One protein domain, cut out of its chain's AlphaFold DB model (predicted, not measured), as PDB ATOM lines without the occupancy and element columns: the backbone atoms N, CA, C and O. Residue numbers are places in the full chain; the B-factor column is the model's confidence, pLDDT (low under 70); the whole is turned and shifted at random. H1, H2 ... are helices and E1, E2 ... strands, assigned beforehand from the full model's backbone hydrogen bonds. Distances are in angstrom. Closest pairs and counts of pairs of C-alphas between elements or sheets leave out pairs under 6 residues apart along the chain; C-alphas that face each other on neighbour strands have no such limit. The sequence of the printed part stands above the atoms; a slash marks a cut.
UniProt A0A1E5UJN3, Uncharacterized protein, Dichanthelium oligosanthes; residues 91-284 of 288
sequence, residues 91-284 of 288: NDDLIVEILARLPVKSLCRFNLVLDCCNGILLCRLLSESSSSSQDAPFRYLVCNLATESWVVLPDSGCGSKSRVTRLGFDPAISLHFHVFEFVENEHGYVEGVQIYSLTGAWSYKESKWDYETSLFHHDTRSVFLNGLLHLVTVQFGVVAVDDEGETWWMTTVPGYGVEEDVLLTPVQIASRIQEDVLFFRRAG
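Overview. This is residues 91 to 284 of the 288 residues of an uncharacterized protein of Dichanthelium oligosanthes (UniProt A0A1E5UJN3). Three small sheets of four strands, E1 to E4, E5 to E8 and E9 to E12, fan out like three neighbouring blades of a propeller, their first strands E1, E5 and E9 side by side. H1 and H2 cover the first sheet on its side away from the second, H3 crosses over the third, and residues 256 to 263 stick out as a bare loop. The 194 printed residues run H1, H2, E1 to E12, H3, with each sheet antiparallel and in chain order. The class is mixed, with 96 residues in named elements, under half. The whole is compact, with a radius of gyration of the C-alphas of 17.0 A and spans of 55 by 40 by 30 A.

Along the chain. H1, residues 92 to 100, begins at C-alpha 92 (163.921, 142.130, 212.373) and is 12.0 A long; H2 is 104 to 109. E1 is 113 to 117, E2 120 to 126 (19.5 A), E3 138 to 144 (19.7 A) and E4 149 to 152. E5 is 164 to 168, beginning at C-alpha 164 (173.829, 131.028, 194.936), E6 178 to 184 (19.0 A), E7 190 to 196 (17.3 A) and E8 202 to 206. E9 is 223 to 225, E10 228 to 232, E11 238 to 242 and E12 248 to 251. H3, residues 266 to 282, 23.9 A, ends at C-alpha 282 (168.498, 110.023, 210.692).

Arrangement. H1 is on the sheet E1 to E4 at a height of 8.6 A, over E3 and only just not over E4, on which 2 of its C-alphas fall. H1 and H2 with this sheet make two layers, helices on one face of a sheet. Each sheet is a meander, each strand the antiparallel neighbour of the one before: N 123 and O 141 are 2.8 A apart between E2 and E3, N 181 and O 194 2.8 A between E6 and E7, N 231 and O 239 2.8 A between E10 and E11. The sheets form a stack, face to face in turn. E1 and E5 touch, closest at the C-alphas of Asp 115 and Arg 166, 5.9 A; E5 and E9 touch, closest at those of Gly 168 and Phe 224, 5.1 A. H3 makes two layers with the sheet E9 to E12, 10.1 A over it and across the strands, at 80 degrees to E10 on the local plane. Every O i to N i+4 pair is within hydrogen-bond range in H1 and H2, and 12 of 13 are in H3.

Size, cuts and confidence. The C-alphas farthest apart, of Asn 91 and Gly 257, are 55.8 A apart. The printed part has no cut. The long links are E2 to E3, E4 to E5, E8 to E9 and E12 to H3. Mean pLDDT of the printed part is 72.8; it is under 70 at 76 residues, among them 91 to 111, 126 to 137 and 252 to 284, and averages 40 in H3.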
ATOM      1  N   ASN A  91     159.883 143.813 214.552       55.28
ATOM      2  CA  ASN A  91     161.231 144.237 214.169       55.28
ATOM      3  C   ASN A  91     162.060 143.014 213.750       55.28
ATOM      4  O   ASN A  91     161.853 141.930 214.298       55.28
ATOM      5  N   ASP A  92     163.027 143.200 212.846       51.38
ATOM      6  CA  ASP A  92     163.921 142.130 212.373       51.38
ATOM      7  C   ASP A  92     164.505 141.314 213.541       51.38
ATOM      8  O   ASP A  92     164.520 140.090 213.485       51.38
ATOM      9  N   ASP A  93     164.872 141.978 214.642       51.66
ATOM     10  CA  ASP A  93     165.389 141.344 215.863       51.66
ATOM     11  C   ASP A  93     164.403 140.344 216.494       51.66
ATOM     12  O   ASP A  93     164.796 139.261 216.926       51.66
ATOM     13  N   LEU A  94     163.108 140.678 216.516       59.09
ATOM     14  CA  LEU A  94     162.052 139.813 217.054       59.09
ATOM     15  C   LEU A  94     161.743 138.656 216.105       59.09
ATOM     16  O   LEU A  94     161.492 137.543 216.563       59.09
ATOM     17  N   ILE A  95     161.771 138.896 214.791       63.22
ATOM     18  CA  ILE A  95     161.614 137.828 213.797       63.22
ATOM     19  C   ILE A  95     162.769 136.841 213.945       63.22
ATOM     20  O   ILE A  95     162.539 135.637 214.014       63.22
ATOM     21  N   VAL A  96     163.996 137.341 214.065       59.84
ATOM     22  CA  VAL A  96     165.192 136.523 214.262       59.84
ATOM     23  C   VAL A  96     165.105 135.716 215.559       59.84
ATOM     24  O   VAL A  96     165.346 134.511 215.524       59.84
ATOM     25  N   GLU A  97     164.697 136.324 216.677       62.50
ATOM     26  CA  GLU A  97     164.523 135.613 217.952       62.50
ATOM     27  C   GLU A  97     163.455 134.510 217.855       62.50
ATOM     28  O   GLU A  97     163.627 133.416 218.399       62.50
ATOM     29  N   ILE A  98     162.360 134.767 217.133       65.44
ATOM     30  CA  ILE A  98     161.318 133.767 216.886       65.44
ATOM     31  C   ILE A  98     161.875 132.636 216.021       65.44
ATOM     32  O   ILE A  98     161.765 131.477 216.416       65.44
ATOM     33  N   LEU A  99     162.491 132.953 214.877       63.88
ATOM     34  CA  LEU A  99     163.039 131.969 213.940       63.88
ATOM     35  C   LEU A  99     164.130 131.108 214.589       63.88
ATOM     36  O   LEU A  99     164.140 129.899 214.374       63.88
ATOM     37  N   ALA A 100     164.987 131.690 215.430       63.09
ATOM     38  CA  ALA A 100     166.013 130.959 216.172       63.09
ATOM     39  C   ALA A 100     165.423 129.941 217.163       63.09
ATOM     40  O   ALA A 100     166.047 128.923 217.457       63.09
ATOM     41  N   ARG A 101     164.205 130.188 217.659       67.38
ATOM     42  CA  ARG A 101     163.473 129.275 218.551       67.38
ATOM     43  C   ARG A 101     162.537 128.323 217.810       67.38
ATOM     44  O   ARG A 101     161.916 127.466 218.443       67.38
ATOM     45  N   LEU A 102     162.398 128.458 216.489       61.06
ATOM     46  CA  LEU A 102     161.599 127.530 215.705       61.06
ATOM     47  C   LEU A 102     162.383 126.235 215.460       61.06
ATOM     48  O   LEU A 102     163.555 126.270 215.088       61.06
ATOM     49  N   PRO A 103     161.730 125.066 215.572       65.19
ATOM     50  CA  PRO A 103     162.309 123.826 215.084       65.19
ATOM     51  C   PRO A 103     162.705 123.964 213.609       65.19
ATOM     52  O   PRO A 103     161.950 124.530 212.819       65.19
ATOM     53  N   VAL A 104     163.824 123.359 213.207       60.31
ATOM     54  CA  VAL A 104     164.325 123.370 211.814       60.31
ATOM     55  C   VAL A 104     163.245 122.987 210.802       60.31
ATOM     56  O   VAL A 104     163.108 123.615 209.760       60.31
ATOM     57  N   LYS A 105     162.389 122.018 211.151       55.59
ATOM     58  CA  LYS A 105     161.244 121.597 210.328       55.59
ATOM     59  C   LYS A 105     160.289 122.742 209.988       55.59
ATOM     60  O   LYS A 105     159.676 122.730 208.926       55.59
ATOM     61  N   SER A 106     160.113 123.695 210.897       62.59
ATOM     62  CA  SER A 106     159.302 124.886 210.659       62.59
ATOM     63  C   SER A 106     160.033 125.856 209.732       62.59
ATOM     64  O   SER A 106     159.417 126.334 208.792       62.59
ATOM     65  N   LEU A 107     161.342 126.070 209.915       64.00
ATOM     66  CA  LEU A 107     162.159 126.925 209.037       64.00
ATOM     67  C   LEU A 107     162.199 126.415 207.588       64.00
ATOM     68  O   LEU A 107     162.016 127.195 206.653       64.00
ATOM     69  N   CYS A 108     162.359 125.103 207.401       59.44
ATOM     70  CA  CYS A 108     162.334 124.470 206.082       59.44
ATOM     71  C   CYS A 108     160.969 124.619 205.397       59.44
ATOM     72  O   CYS A 108     160.920 124.874 204.201       59.44
ATOM     73  N   ARG A 109     159.854 124.533 206.144       56.75
ATOM     74  CA  ARG A 109     158.503 124.743 205.584       56.75
ATOM     75  C   ARG A 109     158.275 126.151 205.044       56.75
ATOM     76  O   ARG A 109     157.408 126.329 204.196       56.75
ATOM     77  N   PHE A 110     159.028 127.132 205.527       60.12
ATOM     78  CA  PHE A 110     158.963 128.506 205.037       60.12
ATOM     79  C   PHE A 110     159.968 128.790 203.906       60.12
ATOM     80  O   PHE A 110     160.091 129.945 203.509       60.12
ATOM     81  N   ASN A 111     160.678 127.776 203.380       64.12
ATOM     82  CA  ASN A 111     161.745 127.929 202.376       64.12
ATOM     83  C   ASN A 111     162.792 128.988 202.766       64.12
ATOM     84  O   ASN A 111     163.344 129.686 201.918       64.12
ATOM     85  N   LEU A 112     163.048 129.128 204.071       73.56
ATOM     86  CA  LEU A 112     164.014 130.099 204.575       73.56
ATOM     87  C   LEU A 112     165.426 129.526 204.574       73.56
ATOM     88  O   LEU A 112     166.369 130.295 204.509       73.56
ATOM     89  N   VAL A 113     165.596 128.206 204.640       78.19
ATOM     90  CA  VAL A 113     166.924 127.578 204.691       78.19
ATOM     91  C   VAL A 113     167.530 127.536 203.288       78.19
ATOM     92  O   VAL A 113     166.931 126.972 202.378       78.19
ATOM     93  N   LEU A 114     168.713 128.128 203.137       81.62
ATOM     94  CA  LEU A 114     169.478 128.163 201.888       81.62
ATOM     95  C   LEU A 114     170.566 127.089 201.853       81.62
ATOM     96  O   LEU A 114     170.783 126.477 200.813       81.62
ATOM     97  N   ASP A 115     171.248 126.867 202.980       84.19
ATOM     98  CA  ASP A 115     172.322 125.879 203.084       84.19
ATOM     99  C   ASP A 115     172.517 125.406 204.533       84.19
ATOM    100  O   ASP A 115     172.032 126.031 205.486       84.19
ATOM    101  N   CYS A 116     173.248 124.308 204.711       83.62
ATOM    102  CA  CYS A 116     173.649 123.805 206.020       83.62
ATOM    103  C   CYS A 116     175.052 123.190 205.975       83.62
ATOM    104  O   CYS A 116     175.376 122.440 205.058       83.62
ATOM    105  N   CYS A 117     175.864 123.450 206.997       85.50
ATOM    106  CA  CYS A 117     177.228 122.934 207.079       85.50
ATOM    107  C   CYS A 117     177.603 122.667 208.540       85.50
ATOM    108  O   CYS A 117     177.505 123.566 209.376       85.50
ATOM    109  N   ASN A 118     177.987 121.426 208.862       81.50
ATOM    110  CA  ASN A 118     178.507 121.022 210.178       81.50
ATOM    111  C   ASN A 118     177.702 121.546 211.393       81.50
ATOM    112  O   ASN A 118     178.257 121.978 212.401       81.50
ATOM    113  N   GLY A 119     176.367 121.490 211.305       78.12
ATOM    114  CA  GLY A 119     175.453 121.893 212.386       78.12
ATOM    115  C   GLY A 119     175.071 123.377 212.407       78.12
ATOM    116  O   GLY A 119     174.283 123.787 213.262       78.12
ATOM    117  N   ILE A 120     175.572 124.165 211.454       85.00
ATOM    118  CA  ILE A 120     175.177 125.554 211.232       85.00
ATOM    119  C   ILE A 120     174.198 125.620 210.051       85.00
ATOM    120  O   ILE A 120     174.365 124.925 209.045       85.00
ATOM    121  N   LEU A 121     173.164 126.449 210.184       85.88
ATOM    122  CA  LEU A 121     172.186 126.746 209.142       85.88
ATOM    123  C   LEU A 121     172.396 128.149 208.582       85.88
ATOM    124  O   LEU A 121     172.588 129.099 209.342       85.88
ATOM    125  N   LEU A 122     172.270 128.273 207.266       86.81
ATOM    126  CA  LEU A 122     172.150 129.542 206.566       86.81
ATOM    127  C   LEU A 122     170.693 129.745 206.155       86.81
ATOM    128  O   LEU A 122     170.124 128.926 205.429       86.81
ATOM    129  N   CYS A 123     170.105 130.854 206.586       83.12
ATOM    130  CA  CYS A 123     168.723 131.211 206.308       83.12
ATOM    131  C   CYS A 123     168.605 132.574 205.611       83.12
ATOM    132  O   CYS A 123     169.395 133.485 205.851       83.12
ATOM    133  N   ARG A 124     167.564 132.725 204.793       80.38
ATOM    134  CA  ARG A 124     167.088 133.976 204.204       80.38
ATOM    135  C   ARG A 124     166.024 134.596 205.108       80.38
ATOM    136  O   ARG A 124     165.064 133.928 205.473       80.38
ATOM    137  N   LEU A 125     166.166 135.877 205.424       74.75
ATOM    138  CA  LEU A 125     165.203 136.677 206.179       74.75
ATOM    139  C   LEU A 125     164.626 137.762 205.269       74.75
ATOM    140  O   LEU A 125     165.359 138.649 204.840       74.75
ATOM    141  N   LEU A 126     163.329 137.709 204.967       66.44
ATOM    142  CA  LEU A 126     162.664 138.750 204.178       66.44
ATOM    143  C   LEU A 126     162.585 140.052 204.991       66.44
ATOM    144  O   LEU A 126     162.120 140.033 206.127       66.44
ATOM    145  N   SER A 127     163.024 141.169 204.410       59.38
ATOM    146  CA  SER A 127     162.910 142.505 205.005       59.38
ATOM    147  C   SER A 127     161.597 143.155 204.568       59.38
ATOM    148  O   SER A 127     161.256 143.174 203.385       59.38
ATOM    149  N   GLU A 128     160.855 143.731 205.513       54.41
ATOM    150  CA  GLU A 128     159.466 144.191 205.327       54.41
ATOM    151  C   GLU A 128     159.339 145.569 204.631       54.41
ATOM    152  O   GLU A 128     158.425 146.353 204.884       54.41
ATOM    153  N   SER A 129     160.262 145.896 203.728       47.16
ATOM    154  CA  SER A 129     160.406 147.238 203.157       47.16
ATOM    155  C   SER A 129     160.351 147.267 201.630       47.16
ATOM    156  O   SER A 129     161.191 147.899 201.001       47.16
ATOM    157  N   SER A 130     159.358 146.621 201.008       44.03
ATOM    158  CA  SER A 130     158.677 147.111 199.785       44.03
ATOM    159  C   SER A 130     157.698 146.083 199.200       44.03
ATOM    160  O   SER A 130     157.801 144.879 199.393       44.03
ATOM    161  N   SER A 131     156.691 146.615 198.515       44.69
ATOM    162  CA  SER A 131     155.559 145.957 197.855       44.69
ATOM    163  C   SER A 131     155.871 144.667 197.082       44.69
ATOM    164  O   SER A 131     156.700 144.687 196.177       44.69
ATOM    165  N   SER A 132     155.099 143.612 197.385       46.22
ATOM    166  CA  SER A 132     154.648 142.475 196.547       46.22
ATOM    167  C   SER A 132     155.331 142.235 195.185       46.22
ATOM    168  O   SER A 132     154.660 142.103 194.160       46.22
ATOM    169  N   SER A 133     156.652 142.141 195.163       53.34
ATOM    170  CA  SER A 133     157.448 141.745 194.005       53.34
ATOM    171  C   SER A 133     158.532 140.784 194.484       53.34
ATOM    172  O   SER A 133     158.910 140.804 195.655       53.34
ATOM    173  N   GLN A 134     159.019 139.919 193.597       52.53
ATOM    174  CA  GLN A 134     160.093 138.959 193.893       52.53
ATOM    175  C   GLN A 134     161.450 139.631 194.229       52.53
ATOM    176  O   GLN A 134     162.420 138.928 194.473       52.53
ATOM    177  N   ASP A 135     161.499 140.967 194.277       55.72
ATOM    178  CA  ASP A 135     162.666 141.821 194.547       55.72
ATOM    179  C   ASP A 135     162.706 142.350 195.997       55.72
ATOM    180  O   ASP A 135     163.415 143.310 196.302       55.72
ATOM    181  N   ALA A 136     161.925 141.769 196.917       60.19
ATOM    182  CA  ALA A 136     161.950 142.207 198.311       60.19
ATOM    183  C   ALA A 136     163.366 142.020 198.899       60.19
ATOM    184  O   ALA A 136     163.912 140.913 198.818       60.19
ATOM    185  N   PRO A 137     163.961 143.066 199.508       67.50
ATOM    186  CA  PRO A 137     165.278 142.948 200.113       67.50
ATOM    187  C   PRO A 137     165.244 141.859 201.185       67.50
ATOM    188  O   PRO A 137     164.279 141.740 201.941       67.50
ATOM    189  N   PHE A 138     166.296 141.054 201.259       74.19
ATOM    190  CA  PHE A 138     166.436 140.036 202.288       74.19
ATOM    191  C   PHE A 138     167.817 140.118 202.927       74.19
ATOM    192  O   PHE A 138     168.770 140.595 202.316       74.19
ATOM    193  N   ARG A 139     167.920 139.657 204.172       81.38
ATOM    194  CA  ARG A 139     169.190 139.501 204.887       81.38
ATOM    195  C   ARG A 139     169.490 138.029 205.111       81.38
ATOM    196  O   ARG A 139     168.582 137.196 205.081       81.38
ATOM    197  N   TYR A 140     170.752 137.716 205.366       85.94
ATOM    198  CA  TYR A 140     171.146 136.374 205.772       85.94
ATOM    199  C   TYR A 140     171.183 136.252 207.288       85.94
ATOM    200  O   TYR A 140     171.618 137.164 207.991       85.94
ATOM    201  N   LEU A 141     170.757 135.096 207.776       86.25
ATOM    202  CA  LEU A 141     170.868 134.685 209.164       86.25
ATOM    203  C   LEU A 141     171.678 133.394 209.206       86.25
ATOM    204  O   LEU A 141     171.299 132.407 208.581       86.25
ATOM    205  N   VAL A 142     172.763 133.392 209.970       88.25
ATOM    206  CA  VAL A 142     173.544 132.188 210.253       88.25
ATOM    207  C   VAL A 142     173.208 131.736 211.665       88.25
ATOM    208  O   VAL A 142     173.310 132.515 212.611       88.25
ATOM    209  N   CYS A 143     172.769 130.490 211.816       84.75
ATOM    210  CA  CYS A 143     172.302 129.942 213.082       84.75
ATOM    211  C   CYS A 143     173.088 128.685 213.452       84.75
ATOM    212  O   CYS A 143     173.085 127.704 212.710       84.75
ATOM    213  N   ASN A 144     173.724 128.698 214.622       80.75
ATOM    214  CA  ASN A 144     174.268 127.503 215.247       80.75
ATOM    215  C   ASN A 144     173.248 126.971 216.258       80.75
ATOM    216  O   ASN A 144     173.077 127.514 217.353       80.75
ATOM    217  N   LEU A 145     172.574 125.888 215.879       71.25
ATOM    218  CA  LEU A 145     171.535 125.268 216.700       71.25
ATOM    219  C   LEU A 145     172.100 124.536 217.918       71.25
ATOM    220  O   LEU A 145     171.390 124.367 218.903       71.25
ATOM    221  N   ALA A 146     173.357 124.090 217.863       69.31
ATOM    222  CA  ALA A 146     173.981 123.382 218.975       69.31
ATOM    223  C   ALA A 146     174.294 124.320 220.151       69.31
ATOM    224  O   ALA A 146     174.325 123.876 221.300       69.31
ATOM    225  N   THR A 147     174.528 125.602 219.866       71.88
ATOM    226  CA  THR A 147     174.856 126.635 220.860       71.88
ATOM    227  C   THR A 147     173.743 127.659 221.062       71.88
ATOM    228  O   THR A 147     173.929 128.585 221.844       71.88
ATOM    229  N   GLU A 148     172.607 127.511 220.369       71.94
ATOM    230  CA  GLU A 148     171.488 128.468 220.376       71.94
ATOM    231  C   GLU A 148     171.930 129.912 220.073       71.94
ATOM    232  O   GLU A 148     171.403 130.876 220.622       71.94
ATOM    233  N   SER A 149     172.918 130.071 219.194       78.00
ATOM    234  CA  SER A 149     173.476 131.376 218.832       78.00
ATOM    235  C   SER A 149     173.255 131.661 217.358       78.00
ATOM    236  O   SER A 149     173.356 130.761 216.522       78.00
ATOM    237  N   TRP A 150     173.017 132.920 217.025       82.88
ATOM    238  CA  TRP A 150     172.774 133.343 215.657       82.88
ATOM    239  C   TRP A 150     173.417 134.693 215.375       82.88
ATOM    240  O   TRP A 150     173.682 135.481 216.284       82.88
ATOM    241  N   VAL A 151     173.639 134.961 214.096       85.00
ATOM    242  CA  VAL A 151     174.161 136.234 213.612       85.00
ATOM    243  C   VAL A 151     173.452 136.617 212.323       85.00
ATOM    244  O   VAL A 151     173.305 135.809 211.406       85.00
ATOM    245  N   VAL A 152     172.980 137.860 212.275       86.56
ATOM    246  CA  VAL A 152     172.441 138.464 211.056       86.56
ATOM    247  C   VAL A 152     173.612 139.076 210.305       86.56
ATOM    248  O   VAL A 152     174.356 139.876 210.873       86.56
ATOM    249  N   LEU A 153     173.789 138.695 209.045       88.56
ATOM    250  CA  LEU A 153     174.866 139.241 208.232       88.56
ATOM    251  C   LEU A 153     174.502 140.650 207.746       88.56
ATOM    252  O   LEU A 153     173.328 140.912 207.447       88.56
ATOM    253  N   PRO A 154     175.489 141.558 207.647       88.38
ATOM    254  CA  PRO A 154     175.282 142.837 206.987       88.38
ATOM    255  C   PRO A 154     174.944 142.614 205.512       88.38
ATOM    256  O   PRO A 154     175.216 141.552 204.948       88.38
ATOM    257  N   ASP A 155     174.380 143.635 204.874       84.94
ATOM    258  CA  ASP A 155     174.158 143.580 203.435       84.94
ATOM    259  C   ASP A 155     175.505 143.494 202.701       84.94
ATOM    260  O   ASP A 155     176.387 144.335 202.871       84.94
ATOM    261  N   SER A 156     175.629 142.452 201.891       81.88
ATOM    262  CA  SER A 156     176.648 142.254 200.857       81.88
ATOM    263  C   SER A 156     176.834 143.460 199.920       81.88
ATOM    264  O   SER A 156     177.900 143.668 199.345       81.88
ATOM    265  N   GLY A 157     175.776 144.250 199.701       76.75
ATOM    266  CA  GLY A 157     175.707 145.213 198.605       76.75
ATOM    267  C   GLY A 157     175.642 144.551 197.224       76.75
ATOM    268  O   GLY A 157     175.610 145.255 196.215       76.75
ATOM    269  N   CYS A 158     175.608 143.214 197.149       67.12
ATOM    270  CA  CYS A 158     175.355 142.498 195.911       67.12
ATOM    271  C   CYS A 158     173.922 142.806 195.462       67.12
ATOM    272  O   CYS A 158     172.990 142.740 196.255       67.12
ATOM    273  N   GLY A 159     173.736 143.196 194.202       59.75
ATOM    274  CA  GLY A 159     172.424 143.518 193.625       59.75
ATOM    275  C   GLY A 159     171.775 142.348 192.882       59.75
ATOM    276  O   GLY A 159     170.728 142.536 192.265       59.75
ATOM    277  N   SER A 160     172.400 141.161 192.886       58.19
ATOM    278  CA  SER A 160     171.924 140.032 192.085       58.19
ATOM    279  C   SER A 160     170.588 139.494 192.602       58.19
ATOM    280  O   SER A 160     170.386 139.299 193.808       58.19
ATOM    281  N   LYS A 161     169.688 139.233 191.649       56.31
ATOM    282  CA  LYS A 161     168.349 138.661 191.850       56.31
ATOM    283  C   LYS A 161     168.396 137.162 192.132       56.31
ATOM    284  O   LYS A 161     167.510 136.634 192.800       56.31
ATOM    285  N   SER A 162     169.436 136.491 191.637       58.97
ATOM    286  CA  SER A 162     169.657 135.064 191.821       58.97
ATOM    287  C   SER A 162     170.992 134.877 192.517       58.97
ATOM    288  O   SER A 162     172.047 135.152 191.953       58.97
ATOM    289  N   ARG A 163     170.937 134.509 193.795       70.31
ATOM    290  CA  ARG A 163     172.130 134.381 194.628       70.31
ATOM    291  C   ARG A 163     172.309 132.923 194.985       70.31
ATOM    292  O   ARG A 163     171.507 132.374 195.741       70.31
ATOM    293  N   VAL A 164     173.341 132.304 194.422       84.75
ATOM    294  CA  VAL A 164     173.829 131.028 194.936       84.75
ATOM    295  C   VAL A 164     174.631 131.362 196.182       84.75
ATOM    296  O   VAL A 164     175.715 131.933 196.097       84.75
ATOM    297  N   THR A 165     174.067 131.053 197.346       89.19
ATOM    298  CA  THR A 165     174.711 131.325 198.633       89.19
ATOM    299  C   THR A 165     175.011 130.027 199.350       89.19
ATOM    300  O   THR A 165     174.143 129.159 199.439       89.19
ATOM    301  N   ARG A 166     176.236 129.897 199.857       91.31
ATOM    302  CA  ARG A 166     176.762 128.667 200.446       91.31
ATOM    303  C   ARG A 166     177.437 128.916 201.775       91.31
ATOM    304  O   ARG A 166     177.988 129.992 202.003       91.31
ATOM    305  N   LEU A 167     177.397 127.908 202.633       91.62
ATOM    306  CA  LEU A 167     178.000 127.958 203.957       91.62
ATOM    307  C   LEU A 167     179.220 127.035 204.022       91.62
ATOM    308  O   LEU A 167     179.120 125.845 203.737       91.62
ATOM    309  N   GLY A 168     180.353 127.581 204.453       92.12
ATOM    310  CA  GLY A 168     181.549 126.815 204.780       92.12
ATOM    311  C   GLY A 168     181.841 126.867 206.269       92.12
ATOM    312  O   GLY A 168     182.008 127.940 206.837       92.12
ATOM    313  N   PHE A 169     181.900 125.714 206.920       89.81
ATOM    314  CA  PHE A 169     182.298 125.619 208.318       89.81
ATOM    315  C   PHE A 169     182.970 124.275 208.547       89.81
ATOM    316  O   PHE A 169     182.359 123.244 208.293       89.81
ATOM    317  N   ASP A 170     184.205 124.271 209.039       86.81
ATOM    318  CA  ASP A 170     184.888 123.048 209.454       86.81
ATOM    319  C   ASP A 170     185.454 123.236 210.867       86.81
ATOM    320  O   ASP A 170     186.550 123.784 211.012       86.81
ATOM    321  N   PRO A 171     184.745 122.770 211.914       82.25
ATOM    322  CA  PRO A 171     185.173 122.958 213.296       82.25
ATOM    323  C   PRO A 171     186.498 122.260 213.630       82.25
ATOM    324  O   PRO A 171     187.081 122.560 214.672       82.25
ATOM    325  N   ALA A 172     186.971 121.324 212.798       82.06
ATOM    326  CA  ALA A 172     188.271 120.686 212.989       82.06
ATOM    327  C   ALA A 172     189.437 121.579 212.531       82.06
ATOM    328  O   ALA A 172     190.562 121.378 212.989       82.06
ATOM    329  N   ILE A 173     189.171 122.553 211.656       77.94
ATOM    330  CA  ILE A 173     190.170 123.462 211.078       77.94
ATOM    331  C   ILE A 173     190.030 124.868 211.675       77.94
ATOM    332  O   ILE A 173     191.025 125.475 212.067       77.94
ATOM    333  N   SER A 174     188.801 125.383 211.772       81.81
ATOM    334  CA  SER A 174     188.498 126.738 212.234       81.81
ATOM    335  C   SER A 174     187.144 126.791 212.940       81.81
ATOM    336  O   SER A 174     186.171 126.170 212.523       81.81
ATOM    337  N   LEU A 175     187.043 127.593 214.001       83.06
ATOM    338  CA  LEU A 175     185.759 127.865 214.663       83.06
ATOM    339  C   LEU A 175     184.945 128.953 213.948       83.06
ATOM    340  O   LEU A 175     183.878 129.337 214.428       83.06
ATOM    341  N   HIS A 176     185.441 129.456 212.819       85.50
ATOM    342  CA  HIS A 176     184.795 130.497 212.037       85.50
ATOM    343  C   HIS A 176     184.074 129.892 210.841       85.50
ATOM    344  O   HIS A 176     184.606 129.034 210.138       85.50
ATOM    345  N   PHE A 177     182.841 130.345 210.635       91.19
ATOM    346  CA  PHE A 177     182.099 130.043 209.425       91.19
ATOM    347  C   PHE A 177     182.413 131.090 208.355       91.19
ATOM    348  O   PHE A 177     182.739 132.240 208.658       91.19
ATOM    349  N   HIS A 178     182.227 130.684 207.110       93.56
ATOM    350  CA  HIS A 178     182.334 131.509 205.924       93.56
ATOM    351  C   HIS A 178     181.020 131.429 205.155       93.56
ATOM    352  O   HIS A 178     180.440 130.349 205.026       93.56
ATOM    353  N   VAL A 179     180.535 132.562 204.657       93.94
ATOM    354  CA  VAL A 179     179.383 132.587 203.748       93.94
ATOM    355  C   VAL A 179     179.845 133.079 202.394       93.94
ATOM    356  O   VAL A 179     180.394 134.170 202.282       93.94
ATOM    357  N   PHE A 180     179.610 132.258 201.380       93.69
ATOM    358  CA  PHE A 180     179.985 132.509 199.999       93.69
ATOM    359  C   PHE A 180     178.736 132.909 199.240       93.69
ATOM    360  O   PHE A 180     177.798 132.121 199.130       93.69
ATOM    361  N   GLU A 181     178.713 134.124 198.724       92.69
ATOM    362  CA  GLU A 181     177.663 134.613 197.849       92.69
ATOM    363  C   GLU A 181     178.230 134.770 196.440       92.69
ATOM    364  O   GLU A 181     179.030 135.667 196.174       92.69
ATOM    365  N   PHE A 182     177.833 133.877 195.534       91.56
ATOM    366  CA  PHE A 182     178.296 133.922 194.151       91.56
ATOM    367  C   PHE A 182     177.582 135.030 193.383       91.56
ATOM    368  O   PHE A 182     176.354 135.165 193.430       91.56
ATOM    369  N   VAL A 183     178.388 135.824 192.686       90.81
ATOM    370  CA  VAL A 183     177.957 136.916 191.823       90.81
ATOM    371  C   VAL A 183     177.967 136.397 190.397       90.81
ATOM    372  O   VAL A 183     178.988 135.914 189.910       90.81
ATOM    373  N   GLU A 184     176.819 136.491 189.739       88.94
ATOM    374  CA  GLU A 184     176.634 136.033 188.368       88.94
ATOM    375  C   GLU A 184     176.306 137.203 187.442       88.94
ATOM    376  O   GLU A 184     175.679 138.183 187.858       88.94
ATOM    377  N   ASN A 185     176.704 137.077 186.178       88.44
ATOM    378  CA  ASN A 185     176.381 138.044 185.135       88.44
ATOM    379  C   ASN A 185     174.966 137.859 184.569       88.44
ATOM    380  O   ASN A 185     174.198 136.984 184.968       88.44
ATOM    381  N   GLU A 186     174.629 138.672 183.566       85.75
ATOM    382  CA  GLU A 186     173.339 138.624 182.865       85.75
ATOM    383  C   GLU A 186     173.054 137.280 182.169       85.75
ATOM    384  O   GLU A 186     171.902 136.981 181.851       85.75
ATOM    385  N   HIS A 187     174.087 136.465 181.939       86.50
ATOM    386  CA  HIS A 187     173.990 135.138 181.337       86.50
ATOM    387  C   HIS A 187     173.929 134.002 182.373       86.50
ATOM    388  O   HIS A 187     173.770 132.846 181.983       86.50
ATOM    389  N   GLY A 188     174.019 134.309 183.674       86.62
ATOM    390  CA  GLY A 188     174.051 133.311 184.749       86.62
ATOM    391  C   GLY A 188     175.413 132.628 184.922       86.62
ATOM    392  O   GLY A 188     175.486 131.538 185.490       86.62
ATOM    393  N   TYR A 189     176.489 133.228 184.401       90.38
ATOM    394  CA  TYR A 189     177.853 132.753 184.631       90.38
ATOM    395  C   TYR A 189     178.484 133.456 185.828       90.38
ATOM    396  O   TYR A 189     178.280 134.655 186.023       90.38
ATOM    397  N   VAL A 190     179.273 132.718 186.605       91.44
ATOM    398  CA  VAL A 190     179.914 133.212 187.828       91.44
ATOM    399  C   VAL A 190     181.050 134.184 187.490       91.44
ATOM    400  O   VAL A 190     182.107 133.771 187.017       91.44
ATOM    401  N   GLU A 191     180.860 135.469 187.800       92.75
ATOM    402  CA  GLU A 191     181.896 136.511 187.680       92.75
ATOM    403  C   GLU A 191     182.804 136.571 188.906       92.75
ATOM    404  O   GLU A 191     183.966 136.964 188.817       92.75
ATOM    405  N   GLY A 192     182.291 136.171 190.065       92.69
ATOM    406  CA  GLY A 192     183.043 136.231 191.305       92.69
ATOM    407  C   GLY A 192     182.261 135.735 192.502       92.69
ATOM    408  O   GLY A 192     181.162 135.191 192.395       92.69
ATOM    409  N   VAL A 193     182.851 135.937 193.670       93.81
ATOM    410  CA  VAL A 193     182.264 135.567 194.952       93.81
ATOM    411  C   VAL A 193     182.478 136.690 195.955       93.81
ATOM    412  O   VAL A 193     183.559 137.272 196.051       93.81
ATOM    413  N   GLN A 194     181.432 137.010 196.708       93.69
ATOM    414  CA  GLN A 194     181.551 137.772 197.939       93.69
ATOM    415  C   GLN A 194     181.635 136.805 199.112       93.69
ATOM    416  O   GLN A 194     180.772 135.945 199.283       93.69
ATOM    417  N   ILE A 195     182.671 136.954 199.928       94.56
ATOM    418  CA  ILE A 195     182.918 136.086 201.075       94.56
ATOM    419  C   ILE A 195     182.739 136.900 202.349       94.56
ATOM    420  O   ILE A 195     183.381 137.935 202.527       94.56
ATOM    421  N   TYR A 196     181.860 136.434 203.229       93.62
ATOM    422  CA  TYR A 196     181.755 136.918 204.599       93.62
ATOM    423  C   TYR A 196     182.588 136.023 205.514       93.62
ATOM    424  O   TYR A 196     182.390 134.806 205.529       93.62
ATOM    425  N   SER A 197     183.484 136.627 206.293       87.69
ATOM    426  CA  SER A 197     184.404 135.930 207.200       87.69
ATOM    427  C   SER A 197     184.388 136.527 208.612       87.69
ATOM    428  O   SER A 197     183.636 137.461 208.905       87.69
ATOM    429  N   LEU A 198     185.266 136.029 209.495       85.25
ATOM    430  CA  LEU A 198     185.449 136.532 210.867       85.25
ATOM    431  C   LEU A 198     185.655 138.051 210.947       85.25
ATOM    432  O   LEU A 198     185.314 138.669 211.955       85.25
ATOM    433  N   THR A 199     186.200 138.658 209.893       82.81
ATOM    434  CA  THR A 199     186.400 140.112 209.820       82.81
ATOM    435  C   THR A 199     185.097 140.902 209.977       82.81
ATOM    436  O   THR A 199     185.135 142.102 210.246       82.81
ATOM    437  N   GLY A 200     183.941 140.243 209.827       84.62
ATOM    438  CA  GLY A 200     182.625 140.860 209.920       84.62
ATOM    439  C   GLY A 200     182.276 141.702 208.696       84.62
ATOM    440  O   GLY A 200     181.266 142.407 208.712       84.62
ATOM    441  N   ALA A 201     183.097 141.634 207.647       88.62
ATOM    442  CA  ALA A 201     182.934 142.357 206.400       88.62
ATOM    443  C   ALA A 201     182.880 141.386 205.217       88.62
ATOM    444  O   ALA A 201     183.423 140.281 205.268       88.62
ATOM    445  N   TRP A 202     182.223 141.828 204.149       92.31
ATOM    446  CA  TRP A 202     182.220 141.137 202.867       92.31
ATOM    447  C   TRP A 202     183.470 141.509 202.069       92.31
ATOM    448  O   TRP A 202     183.818 142.687 201.966       92.31
ATOM    449  N   SER A 203     184.121 140.517 201.468       93.50
ATOM    450  CA  SER A 203     185.228 140.710 200.531       93.50
ATOM    451  C   SER A 203     184.894 140.094 199.180       93.50
ATOM    452  O   SER A 203     184.610 138.901 199.100       93.50
ATOM    453  N   TYR A 204     184.949 140.900 198.122       94.25
ATOM    454  CA  TYR A 204     184.758 140.425 196.755       94.25
ATOM    455  C   TYR A 204     186.056 139.859 196.173       94.25
ATOM    456  O   TYR A 204     187.129 140.446 196.347       94.25
ATOM    457  N   LYS A 205     185.930 138.750 195.443       95.56
ATOM    458  CA  LYS A 205     186.998 138.101 194.685       95.56
ATOM    459  C   LYS A 205     186.479 137.736 193.301       95.56
ATOM    460  O   LYS A 205     185.404 137.154 193.171       95.56
ATOM    461  N   GLU A 206     187.246 138.098 192.281       95.00
ATOM    462  CA  GLU A 206     186.944 137.746 190.896       95.00
ATOM    463  C   GLU A 206     187.132 136.240 190.685       95.00
ATOM    464  O   GLU A 206     188.093 135.643 191.184       95.00
ATOM    465  N   SER A 207     186.192 135.632 189.966       94.12
ATOM    466  CA  SER A 207     186.206 134.208 189.657       94.12
ATOM    467  C   SER A 207     187.368 133.883 188.732       94.12
ATOM    468  O   SER A 207     187.598 134.559 187.732       94.12
ATOM    469  N   LYS A 208     188.086 132.805 189.054       94.38
ATOM    470  CA  LYS A 208     189.122 132.230 188.181       94.38
ATOM    471  C   LYS A 208     188.681 130.901 187.558       94.38
ATOM    472  O   LYS A 208     189.510 130.174 187.019       94.38
ATOM    473  N   TRP A 209     187.400 130.553 187.682       92.31
ATOM    474  CA  TRP A 209     186.809 129.433 186.953       92.31
ATOM    475  C   TRP A 209     186.630 129.779 185.470       92.31
ATOM    476  O   TRP A 209     186.721 130.941 185.075       92.31
ATOM    477  N   ASP A 210     186.352 128.766 184.647       88.31
ATOM    478  CA  ASP A 210     186.007 128.962 183.239       88.31
ATOM    479  C   ASP A 210     184.856 129.962 183.088       88.31
ATOM    480  O   ASP A 210     183.885 129.939 183.850       88.31
ATOM    481  N   TYR A 211     184.947 130.805 182.058       87.12
ATOM    482  CA  TYR A 211     184.016 131.910 181.805       87.12
ATOM    483  C   TYR A 211     182.544 131.477 181.723       87.12
ATOM    484  O   TYR A 211     181.652 132.242 182.068       87.12
ATOM    485  N   GLU A 212     182.285 130.242 181.289       88.44
ATOM    486  CA  GLU A 212     180.935 129.693 181.127       88.44
ATOM    487  C   GLU A 212     180.452 128.897 182.355       88.44
ATOM    488  O   GLU A 212     179.457 128.171 182.284       88.44
ATOM    489  N   THR A 213     181.146 129.004 183.492       88.88
ATOM    490  CA  THR A 213     180.773 128.292 184.720       88.88
ATOM    491  C   THR A 213     179.454 128.821 185.254       88.88
ATOM    492  O   THR A 213     179.361 129.980 185.655       88.88
ATOM    493  N   SER A 214     178.451 127.951 185.319       88.38
ATOM    494  CA  SER A 214     177.159 128.260 185.927       88.38
ATOM    495  C   SER A 214     176.825 127.281 187.046       88.38
ATOM    496  O   SER A 214     177.173 126.093 187.019       88.38
ATOM    497  N   LEU A 215     176.153 127.805 188.067       86.75
ATOM    498  CA  LEU A 215     175.770 127.077 189.268       86.75
ATOM    499  C   LEU A 215     174.251 126.910 189.314       86.75
ATOM    500  O   LEU A 215     173.491 127.683 188.739       86.75
ATOM    501  N   PHE A 216     173.784 125.889 190.026       80.81
ATOM    502  CA  PHE A 216     172.353 125.732 190.263       80.81
ATOM    503  C   PHE A 216     171.899 126.632 191.420       80.81
ATOM    504  O   PHE A 216     172.450 126.564 192.521       80.81
ATOM    505  N   HIS A 217     170.847 127.418 191.183       71.75
ATOM    506  CA  HIS A 217     170.269 128.364 192.147       71.75
ATOM    507  C   HIS A 217     169.596 127.719 193.355       71.75
ATOM    508  O   HIS A 217     169.669 128.234 194.469       71.75
ATOM    509  N   HIS A 218     168.931 126.593 193.127       58.25
ATOM    510  CA  HIS A 218     168.185 125.852 194.129       58.25
ATOM    511  C   HIS A 218     168.554 124.369 193.956       58.25
ATOM    512  O   HIS A 218     168.799 123.920 192.840       58.25
ATOM    513  N   ASP A 219     168.666 123.629 195.056       56.12
ATOM    514  CA  ASP A 219     168.763 122.155 195.109       56.12
ATOM    515  C   ASP A 219     170.124 121.469 194.929       56.12
ATOM    516  O   ASP A 219     170.236 120.284 195.260       56.12
ATOM    517  N   THR A 220     171.193 122.147 194.499       66.44
ATOM    518  CA  THR A 220     172.520 121.504 194.565       66.44
ATOM    519  C   THR A 220     173.124 121.620 195.944       66.44
ATOM    520  O   THR A 220     172.880 122.589 196.656       66.44
ATOM    521  N   ARG A 221     173.918 120.624 196.335       68.50
ATOM    522  CA  ARG A 221     174.614 120.613 197.623       68.50
ATOM    523  C   ARG A 221     176.043 121.094 197.429       68.50
ATOM    524  O   ARG A 221     176.642 120.826 196.389       68.50
ATOM    525  N   SER A 222     176.553 121.801 198.425       83.25
ATOM    526  CA  SER A 222     177.965 122.150 198.518       83.25
ATOM    527  C   SER A 222     178.615 121.319 199.618       83.25
ATOM    528  O   SER A 222     177.921 120.810 200.499       83.25
ATOM    529  N   VAL A 223     179.932 121.146 199.551       86.31
ATOM    530  CA  VAL A 223     180.703 120.519 200.629       86.31
ATOM    531  C   VAL A 223     181.881 121.406 200.955       86.31
ATOM    532  O   VAL A 223     182.713 121.671 200.091       86.31
ATOM    533  N   PHE A 224     181.981 121.818 202.212       88.69
ATOM    534  CA  PHE A 224     183.167 122.492 202.712       88.69
ATOM    535  C   PHE A 224     184.097 121.471 203.362       88.69
ATOM    536  O   PHE A 224     183.732 120.822 204.342       88.69
ATOM    537  N   LEU A 225     185.273 121.280 202.774       84.69
ATOM    538  CA  LEU A 225     186.238 120.277 203.208       84.69
ATOM    539  C   LEU A 225     187.653 120.766 202.922       84.69
ATOM    540  O   LEU A 225     187.926 121.242 201.824       84.69
ATOM    541  N   ASN A 226     188.562 120.574 203.881       83.62
ATOM    542  CA  ASN A 226     189.976 120.939 203.745       83.62
ATOM    543  C   ASN A 226     190.179 122.425 203.381       83.62
ATOM    544  O   ASN A 226     191.073 122.751 202.609       83.62
ATOM    545  N   GLY A 227     189.322 123.312 203.897       86.75
ATOM    546  CA  GLY A 227     189.360 124.747 203.585       86.75
ATOM    547  C   GLY A 227     188.782 125.129 202.217       86.75
ATOM    548  O   GLY A 227     188.822 126.296 201.853       86.75
ATOM    549  N   LEU A 228     188.226 124.176 201.461       90.25
ATOM    550  CA  LEU A 228     187.671 124.410 200.129       90.25
ATOM    551  C   LEU A 228     186.164 124.143 200.096       90.25
ATOM    552  O   LEU A 228     185.690 123.078 200.509       90.25
ATOM    553  N   LEU A 229     185.413 125.082 199.527       92.38
ATOM    554  CA  LEU A 229     184.013 124.903 199.173       92.38
ATOM    555  C   LEU A 229     183.908 124.243 197.797       92.38
ATOM    556  O   LEU A 229     184.205 124.871 196.786       92.38
ATOM    557  N   HIS A 230     183.438 123.000 197.759       90.19
ATOM    558  CA  HIS A 230     183.228 122.223 196.542       90.19
ATOM    559  C   HIS A 230     181.774 122.315 196.078       90.19
ATOM    560  O   HIS A 230     180.840 122.185 196.877       90.19
ATOM    561  N   LEU A 231     181.586 122.496 194.772       88.50
ATOM    562  CA  LEU A 231     180.298 122.702 194.116       88.50
ATOM    563  C   LEU A 231     180.218 121.893 192.824       88.50
ATOM    564  O   LEU A 231     181.224 121.629 192.167       88.50
ATOM    565  N   VAL A 232     178.993 121.534 192.448       83.81
ATOM    566  CA  VAL A 232     178.696 120.912 191.155       83.81
ATOM    567  C   VAL A 232     178.124 121.971 190.220       83.81
ATOM    568  O   VAL A 232     177.188 122.685 190.590       83.81
ATOM    569  N   THR A 233     178.685 122.064 189.017       85.69
ATOM    570  CA  THR A 233     178.249 123.014 187.986       85.69
ATOM    571  C   THR A 233     177.134 122.430 187.122       85.69
ATOM    572  O   THR A 233     176.921 121.213 187.083       85.69
ATOM    573  N   VAL A 234     176.423 123.288 186.389       82.38
ATOM    574  CA  VAL A 234     175.379 122.865 185.433       82.38
ATOM    575  C   VAL A 234     175.963 122.023 184.294       82.38
ATOM    576  O   VAL A 234     175.296 121.130 183.776       82.38
ATOM    577  N   GLN A 235     177.235 122.239 183.952       78.94
ATOM    578  CA  GLN A 235     177.990 121.462 182.966       78.94
ATOM    579  C   GLN A 235     178.480 120.105 183.510       78.94
ATOM    580  O   GLN A 235     179.295 119.448 182.867       78.94
ATOM    581  N   PHE A 236     178.002 119.676 184.683       77.44
ATOM    582  CA  PHE A 236     178.428 118.452 185.369       77.44
ATOM    583  C   PHE A 236     179.927 118.418 185.706       77.44
ATOM    584  O   PHE A 236     180.502 117.342 185.837       77.44
ATOM    585  N   GLY A 237     180.567 119.579 185.862       79.00
ATOM    586  CA  GLY A 237     181.911 119.699 186.421       79.00
ATOM    587  C   GLY A 237     181.879 119.795 187.946       79.00
ATOM    588  O   GLY A 237     180.834 120.064 188.548       79.00
ATOM    589  N   VAL A 238     183.038 119.599 188.571       85.25
ATOM    590  CA  VAL A 238     183.240 119.931 189.985       85.25
ATOM    591  C   VAL A 238     184.185 121.116 190.057       85.25
ATOM    592  O   VAL A 238     185.269 121.098 189.474       85.25
ATOM    593  N   VAL A 239     183.767 122.141 190.787       89.81
ATOM    594  CA  VAL A 239     184.567 123.335 191.043       89.81
ATOM    595  C   VAL A 239     184.775 123.504 192.536       89.81
ATOM    596  O   VAL A 239     183.958 123.048 193.338       89.81
ATOM    597  N   ALA A 240     185.869 124.151 192.913       92.44
ATOM    598  CA  ALA A 240     186.127 124.508 194.292       92.44
ATOM    599  C   ALA A 240     186.777 125.887 194.418       92.44
ATOM    600  O   ALA A 240     187.462 126.349 193.501       92.44
ATOM    601  N   VAL A 241     186.543 126.524 195.561       94.31
ATOM    602  CA  VAL A 241     187.130 127.809 195.953       94.31
ATOM    603  C   VAL A 241     187.506 127.763 197.434       94.31
ATOM    604  O   VAL A 241     186.782 127.150 198.222       94.31
ATOM    605  N   ASP A 242     188.644 128.347 197.808       93.00
ATOM    606  CA  ASP A 242     189.043 128.467 199.218       93.00
ATOM    607  C   ASP A 242     188.266 129.557 199.969       93.00
ATOM    608  O   ASP A 242     187.541 130.361 199.381       93.00
ATOM    609  N   ASP A 243     188.385 129.556 201.295       90.19
ATOM    610  CA  ASP A 243     187.719 130.503 202.190       90.19
ATOM    611  C   ASP A 243     188.237 131.947 202.107       90.19
ATOM    612  O   ASP A 243     187.597 132.851 202.645       90.19
ATOM    613  N   GLU A 244     189.319 132.189 201.369       91.69
ATOM    614  CA  GLU A 244     189.838 133.527 201.068       91.69
ATOM    615  C   GLU A 244     189.496 133.994 199.638       91.69
ATOM    616  O   GLU A 244     189.662 135.172 199.308       91.69
ATOM    617  N   GLY A 245     188.978 133.097 198.791       91.19
ATOM    618  CA  GLY A 245     188.738 133.305 197.364       91.19
ATOM    619  C   GLY A 245     190.015 133.515 196.544       91.19
ATOM    620  O   GLY A 245     189.983 134.200 195.517       91.19
ATOM    621  N   GLU A 246     191.143 132.950 196.971       92.56
ATOM    622  CA  GLU A 246     192.448 133.090 196.313       92.56
ATOM    623  C   GLU A 246     192.769 131.908 195.395       92.56
ATOM    624  O   GLU A 246     193.223 132.097 194.253       92.56
ATOM    625  N   THR A 247     192.468 130.699 195.864       91.69
ATOM    626  CA  THR A 247     192.657 129.436 195.153       91.69
ATOM    627  C   THR A 247     191.338 128.967 194.568       91.69
ATOM    628  O   THR A 247     190.327 128.839 195.256       91.69
ATOM    629  N   TRP A 248     191.375 128.672 193.273       92.75
ATOM    630  CA  TRP A 248     190.230 128.221 192.499       92.75
ATOM    631  C   TRP A 248     190.631 126.947 191.776       92.75
ATOM    632  O   TRP A 248     191.696 126.878 191.158       92.75
ATOM    633  N   TRP A 249     189.787 125.930 191.869       87.75
ATOM    634  CA  TRP A 249     190.010 124.639 191.242       87.75
ATOM    635  C   TRP A 249     188.803 124.252 190.402       87.75
ATOM    636  O   TRP A 249     187.661 124.560 190.749       87.75
ATOM    637  N   MET A 250     189.063 123.556 189.303       80.81
ATOM    638  CA  MET A 250     188.037 123.014 188.432       80.81
ATOM    639  C   MET A 250     188.499 121.677 187.873       80.81
ATOM    640  O   MET A 250     189.634 121.535 187.418       80.81
ATOM    641  N   THR A 251     187.583 120.719 187.846       77.25
ATOM    642  CA  THR A 251     187.684 119.544 186.995       77.25
ATOM    643  C   THR A 251     186.414 119.432 186.167       77.25
ATOM    644  O   THR A 251     185.289 119.507 186.676       77.25
ATOM    645  N   THR A 252     186.583 119.261 184.864       59.09
ATOM    646  CA  THR A 252     185.498 118.788 184.015       59.09
ATOM    647  C   THR A 252     185.391 117.291 184.245       59.09
ATOM    648  O   THR A 252     186.404 116.598 184.223       59.09
ATOM    649  N   VAL A 253     184.190 116.767 184.507       52.41
ATOM    650  CA  VAL A 253     184.012 115.311 184.520       52.41
ATOM    651  C   VAL A 253     184.282 114.847 183.090       52.41
ATOM    652  O   VAL A 253     183.490 115.180 182.201       52.41
ATOM    653  N   PRO A 254     185.388 114.128 182.814       40.84
ATOM    654  CA  PRO A 254     185.647 113.676 181.465       40.84
ATOM    655  C   PRO A 254     184.538 112.689 181.130       40.84
ATOM    656  O   PRO A 254     184.277 111.749 181.889       40.84
ATOM    657  N   GLY A 255     183.864 112.895 180.001       47.75
ATOM    658  CA  GLY A 255     183.018 111.857 179.432       47.75
ATOM    659  C   GLY A 255     183.875 110.609 179.233       47.75
ATOM    660  O   GLY A 255     184.688 110.581 178.323       47.75
ATOM    661  N   TYR A 256     183.718 109.615 180.113       42.34
ATOM    662  CA  TYR A 256     184.417 108.326 180.086       42.34
ATOM    663  C   TYR A 256     185.940 108.413 179.858       42.34
ATOM    664  O   TYR A 256     186.433 108.176 178.760       42.34
ATOM    665  N   GLY A 257     186.706 108.653 180.920       35.31
ATOM    666  CA  GLY A 257     188.160 108.492 180.883       35.31
ATOM    667  C   GLY A 257     188.772 108.757 182.247       35.31
ATOM    668  O   GLY A 257     188.816 109.897 182.689       35.31
ATOM    669  N   VAL A 258     189.166 107.685 182.928       47.00
ATOM    670  CA  VAL A 258     189.782 107.704 184.257       47.00
ATOM    671  C   VAL A 258     191.223 108.191 184.126       47.00
ATOM    672  O   VAL A 258     191.984 107.559 183.405       47.00
ATOM    673  N   GLU A 259     191.608 109.219 184.876       39.59
ATOM    674  CA  GLU A 259     192.898 109.228 185.569       39.59
ATOM    675  C   GLU A 259     192.661 109.758 186.986       39.59
ATOM    676  O   GLU A 259     192.170 110.867 187.201       39.59
ATOM    677  N   GLU A 260     192.907 108.871 187.946       53.47
ATOM    678  CA  GLU A 260     192.974 109.174 189.366       53.47
ATOM    679  C   GLU A 260     194.256 109.958 189.617       53.47
ATOM    680  O   GLU A 260     195.326 109.457 189.294       53.47
ATOM    681  N   ASP A 261     194.154 111.134 190.240       37.78
ATOM    682  CA  ASP A 261     195.110 111.507 191.279       37.78
ATOM    683  C   ASP A 261     194.578 112.614 192.220       37.78
ATOM    684  O   ASP A 261     194.186 113.711 191.826       37.78
ATOM    685  N   VAL A 262     194.605 112.264 193.512       41.97
ATOM    686  CA  VAL A 262     194.706 113.097 194.734       41.97
ATOM    687  C   VAL A 262     193.509 113.938 195.227       41.97
ATOM    688  O   VAL A 262     193.567 114.435 196.350       41.97
ATOM    689  N   LEU A 263     192.357 113.997 194.565       43.22
ATOM    690  CA  LEU A 263     191.141 114.555 195.191       43.22
ATOM    691  C   LEU A 263     189.990 113.559 195.132       43.22
ATOM    692  O   LEU A 263     189.874 112.799 194.174       43.22
ATOM    693  N   LEU A 264     189.181 113.529 196.200       48.69
ATOM    694  CA  LEU A 264     188.023 112.645 196.316       48.69
ATOM    695  C   LEU A 264     187.259 112.649 194.987       48.69
ATOM    696  O   LEU A 264     186.866 113.713 194.512       48.69
ATOM    697  N   THR A 265     187.075 111.475 194.379       47.16
ATOM    698  CA  THR A 265     186.365 111.351 193.100       47.16
ATOM    699  C   THR A 265     185.019 112.083 193.188       47.16
ATOM    700  O   THR A 265     184.420 112.127 194.269       47.16
ATOM    701  N   PRO A 266     184.463 112.616 192.087       44.28
ATOM    702  CA  PRO A 266     183.114 113.189 192.091       44.28
ATOM    703  C   PRO A 266     182.068 112.263 192.740       44.28
ATOM    704  O   PRO A 266     181.126 112.731 193.372       44.28
ATOM    705  N   VAL A 267     182.285 110.942 192.677       40.12
ATOM    706  CA  VAL A 267     181.506 109.906 193.373       40.12
ATOM    707  C   VAL A 267     181.685 109.945 194.894       40.12
ATOM    708  O   VAL A 267     180.710 109.784 195.615       40.12
ATOM    709  N   GLN A 268     182.892 110.173 195.408       45.62
ATOM    710  CA  GLN A 268     183.155 110.338 196.842       45.62
ATOM    711  C   GLN A 268     182.633 111.677 197.382       45.62
ATOM    712  O   GLN A 268     182.116 111.712 198.499       45.62
ATOM    713  N   ILE A 269     182.692 112.753 196.588       51.06
ATOM    714  CA  ILE A 269     182.041 114.033 196.915       51.06
ATOM    715  C   ILE A 269     180.519 113.842 196.934       51.06
ATOM    716  O   ILE A 269     179.881 114.170 197.931       51.06
ATOM    717  N   ALA A 270     179.939 113.209 195.909       45.53
ATOM    718  CA  ALA A 270     178.518 112.858 195.864       45.53
ATOM    719  C   ALA A 270     178.102 111.905 197.004       45.53
ATOM    720  O   ALA A 270     177.025 112.056 197.578       45.53
ATOM    721  N   SER A 271     178.970 110.963 197.383       41.06
ATOM    722  CA  SER A 271     178.755 110.042 198.502       41.06
ATOM    723  C   SER A 271     178.768 110.773 199.842       41.06
ATOM    724  O   SER A 271     177.911 110.501 200.674       41.06
ATOM    725  N   ARG A 272     179.669 111.742 200.056       48.56
ATOM    726  CA  ARG A 272     179.665 112.582 201.270       48.56
ATOM    727  C   ARG A 272     178.467 113.522 201.326       48.56
ATOM    728  O   ARG A 272     177.789 113.583 202.344       48.56
ATOM    729  N   ILE A 273     178.113 114.121 200.189       46.88
ATOM    730  CA  ILE A 273     176.851 114.847 199.978       46.88
ATOM    731  C   ILE A 273     175.632 113.979 200.353       46.88
ATOM    732  O   ILE A 273     174.587 114.497 200.756       46.88
ATOM    733  N   GLN A 274     175.734 112.657 200.205       39.50
ATOM    734  CA  GLN A 274     174.696 111.686 200.548       39.50
ATOM    735  C   GLN A 274     174.779 111.198 202.010       39.50
ATOM    736  O   GLN A 274     173.745 110.875 202.598       39.50
ATOM    737  N   GLU A 275     175.961 111.199 202.627       40.03
ATOM    738  CA  GLU A 275     176.154 110.952 204.063       40.03
ATOM    739  C   GLU A 275     175.622 112.104 204.921       40.03
ATOM    740  O   GLU A 275     174.927 111.841 205.906       40.03
ATOM    741  N   ASP A 276     175.818 113.358 204.504       38.00
ATOM    742  CA  ASP A 276     175.194 114.522 205.146       38.00
ATOM    743  C   ASP A 276     173.664 114.413 205.083       38.00
ATOM    744  O   ASP A 276     172.968 114.584 206.088       38.00
ATOM    745  N   VAL A 277     173.114 113.977 203.942       37.72
ATOM    746  CA  VAL A 277     171.683 113.637 203.837       37.72
ATOM    747  C   VAL A 277     171.273 112.546 204.808       37.72
ATOM    748  O   VAL A 277     170.195 112.640 205.391       37.72
ATOM    749  N   LEU A 278     172.079 111.502 204.990       32.16
ATOM    750  CA  LEU A 278     171.778 110.431 205.938       32.16
ATOM    751  C   LEU A 278     171.838 110.924 207.386       32.16
ATOM    752  O   LEU A 278     170.988 110.511 208.174       32.16
ATOM    753  N   PHE A 279     172.752 111.835 207.733       37.84
ATOM    754  CA  PHE A 279     172.791 112.488 209.042       37.84
ATOM    755  C   PHE A 279     171.505 113.282 209.298       37.84
ATOM    756  O   PHE A 279     170.808 113.036 210.288       37.84
ATOM    757  N   PHE A 280     171.107 114.140 208.355       36.28
ATOM    758  CA  PHE A 280     169.876 114.923 208.475       36.28
ATOM    759  C   PHE A 280     168.613 114.047 208.421       36.28
ATOM    760  O   PHE A 280     167.680 114.272 209.188       36.28
ATOM    761  N   ARG A 281     168.580 112.981 207.611       30.33
ATOM    762  CA  ARG A 281     167.461 112.022 207.547       30.33
ATOM    763  C   ARG A 281     167.331 111.208 208.836       30.33
ATOM    764  O   ARG A 281     166.218 111.004 209.313       30.33
ATOM    765  N   ARG A 282     168.451 110.784 209.430       32.50
ATOM    766  CA  ARG A 282     168.498 110.023 210.692       32.50
ATOM    767  C   ARG A 282     168.167 110.887 211.907       32.50
ATOM    768  O   ARG A 282     167.601 110.375 212.867       32.50
ATOM    769  N   ALA A 283     168.443 112.186 211.831       38.16
ATOM    770  CA  ALA A 283     167.993 113.175 212.806       38.16
ATOM    771  C   ALA A 283     166.598 113.770 212.481       38.16
ATOM    772  O   ALA A 283     166.099 114.639 213.195       38.16
ATOM    773  N   GLY A 284     165.917 113.246 211.452       29.27
ATOM    774  CA  GLY A 284     164.510 113.523 211.155       29.27
ATOM    775  C   GLY A 284     164.238 114.849 210.440       29.27
ATOM    776  O   GLY A 284     163.122 115.352 210.538       29.27
TER     777      GLY A 284